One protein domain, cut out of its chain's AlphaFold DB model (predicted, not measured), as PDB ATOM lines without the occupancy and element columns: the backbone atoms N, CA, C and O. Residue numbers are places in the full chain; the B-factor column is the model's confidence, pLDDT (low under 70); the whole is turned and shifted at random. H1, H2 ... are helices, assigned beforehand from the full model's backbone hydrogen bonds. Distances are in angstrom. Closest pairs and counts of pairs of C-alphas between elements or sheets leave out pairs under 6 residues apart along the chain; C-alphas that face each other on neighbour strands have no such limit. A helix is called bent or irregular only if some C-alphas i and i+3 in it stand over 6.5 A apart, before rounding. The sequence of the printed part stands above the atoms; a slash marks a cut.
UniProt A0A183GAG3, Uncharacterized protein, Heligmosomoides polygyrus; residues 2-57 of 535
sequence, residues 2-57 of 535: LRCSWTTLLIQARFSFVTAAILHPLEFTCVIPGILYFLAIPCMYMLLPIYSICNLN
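AT A GLANCE: This is residues 2 to 57 of the 535 residues of an uncharacterized protein of Heligmosomoides polygyrus (UniProt A0A183GAG3). Two long helices, H1 and H3, make the arms of an open V, and the short helix H2 lies at the corner where the chain turns from one arm to the other; H3 is kinked partway along. The arms have no contact with each other, and most of both stands free. The printed part has 56 residues with three named helices, H1, H2, H3 in chain order, and no named strand; its class is all helix. It is extended, with a radius of gyration of the C-alphas of 15.8 A, and flat, spanning 47 by 37 by 12 A.

HOW THE PARTS SIT: Start with H1, residues 2 to 23, which touches H2, residues 28 to 31, with its residues 17 to 22 alone. Look there for the closest C-alphas, those of Ala 21 and Phe 28, 5.2 A apart. Go on to H3, residues 34 to 55: H2 and H3 meet only through their link. H1 and H3 are apart. Near residue 43 you will find a kink of 55 degrees in H3. In the backbone, 16 of 18 O i to N i+4 pairs are within hydrogen-bond range in H1 and 15 of 18 in H3, while H2 is too short for such a pair.

IN THESE COORDINATES: Find C-alpha 2 at (270.558, 237.159, 240.225); from there H1 runs 32.1 A to C-alpha 23. H1 is neither bent nor irregular, but only just: C-alphas 3 and 6 are 6.2 A apart. H2 begins at C-alpha 28, (252.509, 260.958, 254.435), and measures 5.9 A. H3 runs 28.1 A from C-alpha 34 to C-alpha 55 at (268.242, 239.606, 279.354); it is only just irregular, with C-alphas 39 and 42 6.6 A apart.

THE WHOLE: The C-alphas farthest apart are those of Leu 23 and Asn 57, 47.1 A. The printed part has no cut, and both links are tight. Mean pLDDT of the printed part is 70.0; 22 residues are under 70, among them 2 to 6 and 50 to 57.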
ATOM      1  N   LEU A   2     271.007 237.060 238.814       43.12
ATOM      2  CA  LEU A   2     270.558 237.159 240.225       43.12
ATOM      3  C   LEU A   2     270.868 238.498 240.939       43.12
ATOM      4  O   LEU A   2     270.097 238.906 241.801       43.12
ATOM      5  N   ARG A   3     271.938 239.223 240.573       46.78
ATOM      6  CA  ARG A   3     272.274 240.523 241.203       46.78
ATOM      7  C   ARG A   3     271.286 241.652 240.874       46.78
ATOM      8  O   ARG A   3     271.158 242.572 241.669       46.78
ATOM      9  N   CYS A   4     270.561 241.560 239.756       50.44
ATOM     10  CA  CYS A   4     269.496 242.511 239.422       50.44
ATOM     11  C   CYS A   4     268.202 242.223 240.195       50.44
ATOM     12  O   CYS A   4     267.439 243.138 240.454       50.44
ATOM     13  N   SER A   5     267.958 240.981 240.622       64.44
ATOM     14  CA  SER A   5     266.674 240.615 241.232       64.44
ATOM     15  C   SER A   5     266.449 241.273 242.595       64.44
ATOM     16  O   SER A   5     265.333 241.691 242.888       64.44
ATOM     17  N   TRP A   6     267.490 241.381 243.428       61.91
ATOM     18  CA  TRP A   6     267.357 241.941 244.778       61.91
ATOM     19  C   TRP A   6     267.175 243.459 244.762       61.91
ATOM     20  O   TRP A   6     266.311 243.995 245.449       61.91
ATOM     21  N   THR A   7     267.948 244.163 243.933       70.62
ATOM     22  CA  THR A   7     267.808 245.615 243.777       70.62
ATOM     23  C   THR A   7     266.471 245.968 243.135       70.62
ATOM     24  O   THR A   7     265.803 246.878 243.616       70.62
ATOM     25  N   THR A   8     266.016 245.206 242.136       72.12
ATOM     26  CA  THR A   8     264.681 245.374 241.547       72.12
ATOM     27  C   THR A   8     263.564 245.118 242.566       72.12
ATOM     28  O   THR A   8     262.629 245.908 242.627       72.12
ATOM     29  N   LEU A   9     263.678 244.098 243.426       70.50
ATOM     30  CA  LEU A   9     262.719 243.848 244.515       70.50
ATOM     31  C   LEU A   9     262.672 244.989 245.537       70.50
ATOM     32  O   LEU A   9     261.589 245.410 245.941       70.50
ATOM     33  N   LEU A  10     263.828 245.528 245.931       71.31
ATOM     34  CA  LEU A  10     263.888 246.672 246.844       71.31
ATOM     35  C   LEU A  10     263.287 247.934 246.218       71.31
ATOM     36  O   LEU A  10     262.592 248.681 246.904       71.31
ATOM     37  N   ILE A  11     263.512 248.160 244.923       75.44
ATOM     38  CA  ILE A  11     262.926 249.284 244.183       75.44
ATOM     39  C   ILE A  11     261.402 249.119 244.076       75.44
ATOM     40  O   ILE A  11     260.672 250.069 244.356       75.44
ATOM     41  N   GLN A  12     260.914 247.915 243.767       78.00
ATOM     42  CA  GLN A  12     259.483 247.591 243.735       78.00
ATOM     43  C   GLN A  12     258.825 247.824 245.107       78.00
ATOM     44  O   GLN A  12     257.766 248.444 245.199       78.00
ATOM     45  N   ALA A  13     259.476 247.382 246.189       75.50
ATOM     46  CA  ALA A  13     258.990 247.578 247.551       75.50
ATOM     47  C   ALA A  13     258.939 249.070 247.918       75.50
ATOM     48  O   ALA A  13     257.905 249.551 248.378       75.50
ATOM     49  N   ARG A  14     260.004 249.836 247.636       77.62
ATOM     50  CA  ARG A  14     260.040 251.300 247.828       77.62
ATOM     51  C   ARG A  14     258.903 251.989 247.074       77.62
ATOM     52  O   ARG A  14     258.236 252.851 247.639       77.62
ATOM     53  N   PHE A  15     258.650 251.575 245.834       78.19
ATOM     54  CA  PHE A  15     257.573 252.123 245.016       78.19
ATOM     55  C   PHE A  15     256.188 251.845 245.615       78.19
ATOM     56  O   PHE A  15     255.350 252.745 245.622       78.19
ATOM     57  N   SER A  16     255.965 250.655 246.189       79.31
ATOM     58  CA  SER A  16     254.699 250.308 246.856       79.31
ATOM     59  C   SER A  16     254.409 251.166 248.097       79.31
ATOM     60  O   SER A  16     253.281 251.616 248.287       79.31
ATOM     61  N   PHE A  17     255.431 251.488 248.900       77.31
ATOM     62  CA  PHE A  17     255.273 252.380 250.055       77.31
ATOM     63  C   PHE A  17     255.001 253.827 249.633       77.31
ATOM     64  O   PHE A  17     254.184 254.506 250.250       77.31
ATOM     65  N   VAL A  18     255.638 254.289 248.554       75.88
ATOM     66  CA  VAL A  18     255.400 255.629 247.997       75.88
ATOM     67  C   VAL A  18     253.993 255.739 247.403       75.88
ATOM     68  O   VAL A  18     253.306 256.723 247.656       75.88
ATOM     69  N   THR A  19     253.517 254.725 246.674       74.44
ATOM     70  CA  THR A  19     252.142 254.720 246.136       74.44
ATOM     71  C   THR A  19     251.088 254.641 247.238       74.44
ATOM     72  O   THR A  19     250.087 255.352 247.155       74.44
ATOM     73  N   ALA A  20     251.323 253.869 248.303       74.12
ATOM     74  CA  ALA A  20     250.448 253.847 249.475       74.12
ATOM     75  C   ALA A  20     250.383 255.216 250.182       74.12
ATOM     76  O   ALA A  20     249.298 255.668 250.547       74.12
ATOM     77  N   ALA A  21     251.517 255.911 250.306       72.56
ATOM     78  CA  ALA A  21     251.580 257.245 250.904       72.56
ATOM     79  C   ALA A  21     250.882 258.325 250.058       72.56
ATOM     80  O   ALA A  21     250.288 259.248 250.608       72.56
ATOM     81  N   ILE A  22     250.916 258.202 248.724       74.00
ATOM     82  CA  ILE A  22     250.192 259.102 247.811       74.00
ATOM     83  C   ILE A  22     248.675 258.866 247.891       74.00
ATOM     84  O   ILE A  22     247.904 259.820 247.794       74.00
ATOM     85  N   LEU A  23     248.231 257.621 248.104       72.25
ATOM     86  CA  LEU A  23     246.807 257.288 248.231       72.25
ATOM     87  C   LEU A  23     246.177 257.752 249.558       72.25
ATOM     88  O   LEU A  23     244.953 257.861 249.630       72.25
ATOM     89  N   HIS A  24     246.980 258.018 250.595       74.62
ATOM     90  CA  HIS A  24     246.496 258.427 251.915       74.62
ATOM     91  C   HIS A  24     247.235 259.681 252.435       74.62
ATOM     92  O   HIS A  24     248.181 259.581 253.221       74.62
ATOM     93  N   PRO A  25     246.808 260.897 252.033       69.75
ATOM     94  CA  PRO A  25     247.554 262.141 252.272       69.75
ATOM     95  C   PRO A  25     247.687 262.546 253.752       69.75
ATOM     96  O   PRO A  25     248.512 263.395 254.079       69.75
ATOM     97  N   LEU A  26     246.914 261.937 254.657       66.69
ATOM     98  CA  LEU A  26     246.991 262.165 256.108       66.69
ATOM     99  C   LEU A  26     248.175 261.442 256.777       66.69
ATOM    100  O   LEU A  26     248.604 261.848 257.852       66.69
ATOM    101  N   GLU A  27     248.723 260.395 256.151       71.31
ATOM    102  CA  GLU A  27     249.760 259.524 256.733       71.31
ATOM    103  C   GLU A  27     251.134 259.696 256.060       71.31
ATOM    104  O   GLU A  27     252.082 258.964 256.341       71.31
ATOM    105  N   PHE A  28     251.282 260.705 255.195       68.81
ATOM    106  CA  PHE A  28     252.509 260.958 254.435       68.81
ATOM    107  C   PHE A  28     253.742 261.184 255.332       68.81
ATOM    108  O   PHE A  28     254.854 260.763 255.009       68.81
ATOM    109  N   THR A  29     253.544 261.775 256.513       73.38
ATOM    110  CA  THR A  29     254.608 262.028 257.497       73.38
ATOM    111  C   THR A  29     255.238 260.733 258.035       73.38
ATOM    112  O   THR A  29     256.392 260.746 258.463       73.38
ATOM    113  N   CYS A  30     254.543 259.590 257.958       68.00
ATOM    114  CA  CYS A  30     255.056 258.285 258.395       68.00
ATOM    115  C   CYS A  30     256.146 257.713 257.472       68.00
ATOM    116  O   CYS A  30     256.876 256.809 257.877       68.00
ATOM    117  N   VAL A  31     256.316 258.256 256.260       73.25
ATOM    118  CA  VAL A  31     257.388 257.852 255.332       73.25
ATOM    119  C   VAL A  31     258.749 258.419 255.755       73.25
ATOM    120  O   VAL A  31     259.781 257.803 255.494       73.25
ATOM    121  N   ILE A  32     258.765 259.554 256.463       74.56
ATOM    122  CA  ILE A  32     259.984 260.254 256.898       74.56
ATOM    123  C   ILE A  32     260.884 259.371 257.791       74.56
ATOM    124  O   ILE A  32     262.070 259.237 257.477       74.56
ATOM    125  N   PRO A  33     260.382 258.684 258.841       77.06
ATOM    126  CA  PRO A  33     261.191 257.727 259.604       77.06
ATOM    127  C   PRO A  33     261.454 256.401 258.865       77.06
ATOM    128  O   PRO A  33     262.181 255.548 259.375       77.06
ATOM    129  N   GLY A  34     260.913 256.201 257.657       73.44
ATOM    130  CA  GLY A  34     261.028 254.949 256.907       73.44
ATOM    131  C   GLY A  34     262.471 254.550 256.586       73.44
ATOM    132  O   GLY A  34     262.795 253.365 256.597       73.44
ATOM    133  N   ILE A  35     263.376 255.512 256.376       73.50
ATOM    134  CA  ILE A  35     264.809 255.229 256.159       73.50
ATOM    135  C   ILE A  35     265.444 254.626 257.421       73.50
ATOM    136  O   ILE A  35     266.200 253.657 257.324       73.50
ATOM    137  N   LEU A  36     265.095 255.152 258.600       70.94
ATOM    138  CA  LEU A  36     265.546 254.618 259.885       70.94
ATOM    139  C   LEU A  36     264.994 253.203 260.102       70.94
ATOM    140  O   LEU A  36     265.714 252.328 260.572       70.94
ATOM    141  N   TYR A  37     263.748 252.959 259.684       75.00
ATOM    142  CA  TYR A  37     263.134 251.634 259.714       75.00
ATOM    143  C   TYR A  37     263.874 250.640 258.806       75.00
ATOM    144  O   TYR A  37     264.250 249.567 259.263       75.00
ATOM    145  N   PHE A  38     264.188 251.005 257.556       72.88
ATOM    146  CA  PHE A  38     264.956 250.143 256.645       72.88
ATOM    147  C   PHE A  38     266.373 249.834 257.146       72.88
ATOM    148  O   PHE A  38     266.863 248.727 256.926       72.88
ATOM    149  N   LEU A  39     267.018 250.780 257.834       73.31
ATOM    150  CA  LEU A  39     268.307 250.561 258.494       73.31
ATOM    151  C   LEU A  39     268.165 249.660 259.731       73.31
ATOM    152  O   LEU A  39     269.047 248.856 260.020       73.31
ATOM    153  N   ALA A  40     267.043 249.766 260.445       70.69
ATOM    154  CA  ALA A  40     266.766 248.984 261.639       70.69
ATOM    155  C   ALA A  40     266.348 247.534 261.345       70.69
ATOM    156  O   ALA A  40     266.517 246.701 262.223       70.69
ATOM    157  N   ILE A  41     265.861 247.190 260.147       73.31
ATOM    158  CA  ILE A  41     265.476 245.808 259.783       73.31
ATOM    159  C   ILE A  41     266.629 244.793 259.967       73.31
ATOM    160  O   ILE A  41     266.433 243.805 260.679       73.31
ATOM    161  N   PRO A  42     267.839 244.998 259.404       70.69
ATOM    162  CA  PRO A  42     268.965 244.092 259.651       70.69
ATOM    163  C   PRO A  42     269.483 244.188 261.094       70.69
ATOM    164  O   PRO A  42     269.904 243.181 261.664       70.69
ATOM    165  N   CYS A  43     269.410 245.373 261.710       66.44
ATOM    166  CA  CYS A  43     269.835 245.575 263.095       66.44
ATOM    167  C   CYS A  43     268.921 244.843 264.084       66.44
ATOM    168  O   CYS A  43     269.415 244.239 265.024       66.44
ATOM    169  N   MET A  44     267.609 244.822 263.863       67.50
ATOM    170  CA  MET A  44     266.622 244.133 264.695       67.50
ATOM    171  C   MET A  44     266.868 242.616 264.703       67.50
ATOM    172  O   MET A  44     266.833 241.999 265.766       67.50
ATOM    173  N   TYR A  45     267.178 242.025 263.546       68.81
ATOM    174  CA  TYR A  45     267.480 240.593 263.435       68.81
ATOM    175  C   TYR A  45     268.714 240.175 264.254       68.81
ATOM    176  O   TYR A  45     268.763 239.057 264.755       68.81
ATOM    177  N   MET A  46     269.681 241.079 264.447       71.69
ATOM    178  CA  MET A  46     270.859 240.849 265.295       71.69
ATOM    179  C   MET A  46     270.633 241.262 266.757       71.69
ATOM    180  O   MET A  46     271.088 240.583 267.674       71.69
ATOM    181  N   LEU A  47     269.897 242.348 266.996       68.12
ATOM    182  CA  LEU A  47     269.681 242.915 268.327       68.12
ATOM    183  C   LEU A  47     268.699 242.103 269.171       68.12
ATOM    184  O   LEU A  47     268.905 242.033 270.377       68.12
ATOM    185  N   LEU A  48     267.672 241.463 268.594       69.62
ATOM    186  CA  LEU A  48     266.735 240.636 269.374       69.62
ATOM    187  C   LEU A  48     267.399 239.396 269.988       69.62
ATOM    188  O   LEU A  48     267.197 239.162 271.180       69.62
ATOM    189  N   PRO A  49     268.204 238.615 269.244       70.25
ATOM    190  CA  PRO A  49     268.957 237.509 269.827       70.25
ATOM    191  C   PRO A  49     269.950 237.970 270.897       70.25
ATOM    192  O   PRO A  49     270.006 237.376 271.971       70.25
ATOM    193  N   ILE A  50     270.687 239.062 270.649       68.88
ATOM    194  CA  ILE A  50     271.642 239.623 271.619       68.88
ATOM    195  C   ILE A  50     270.907 240.095 272.879       68.88
ATOM    196  O   ILE A  50     271.287 239.724 273.985       68.88
ATOM    197  N   TYR A  51     269.808 240.836 272.728       67.94
ATOM    198  CA  TYR A  51     268.962 241.279 273.834       67.94
ATOM    199  C   TYR A  51     268.383 240.093 274.612       67.94
ATOM    200  O   TYR A  51     268.424 240.100 275.835       67.94
ATOM    201  N   SER A  52     267.919 239.039 273.935       69.94
ATOM    202  CA  SER A  52     267.409 237.822 274.579       69.94
ATOM    203  C   SER A  52     268.477 237.099 275.405       69.94
ATOM    204  O   SER A  52     268.165 236.576 276.473       69.94
ATOM    205  N   ILE A  53     269.722 237.056 274.930       67.75
ATOM    206  CA  ILE A  53     270.834 236.415 275.644       67.75
ATOM    207  C   ILE A  53     271.278 237.283 276.828       67.75
ATOM    208  O   ILE A  53     271.466 236.775 277.932       67.75
ATOM    209  N   CYS A  54     271.384 238.601 276.635       65.00
ATOM    210  CA  CYS A  54     271.737 239.541 277.698       65.00
ATOM    211  C   CYS A  54     270.658 239.614 278.795       65.00
ATOM    212  O   CYS A  54     270.990 239.647 279.980       65.00
ATOM    213  N   ASN A  55     269.375 239.565 278.424       64.44
ATOM    214  CA  ASN A  55     268.242 239.606 279.354       64.44
ATOM    215  C   ASN A  55     268.112 238.325 280.202       64.44
ATOM    216  O   ASN A  55     267.484 238.336 281.255       64.44
ATOM    217  N   LEU A  56     268.750 237.222 279.796       62.94
ATOM    218  CA  LEU A  56     268.793 235.993 280.591       62.94
ATOM    219  C   LEU A  56     269.716 236.108 281.821       62.94
ATOM    220  O   LEU A  56     269.562 235.355 282.786       62.94
ATOM    221  N   ASN A  57     270.677 237.041 281.797       63.78
ATOM    222  CA  ASN A  57     271.678 237.212 282.852       63.78
ATOM    223  C   ASN A  57     271.282 238.271 283.902       63.78
ATOM    224  O   ASN A  57     271.708 238.181 285.051       63.78
TER     225      ASN A  57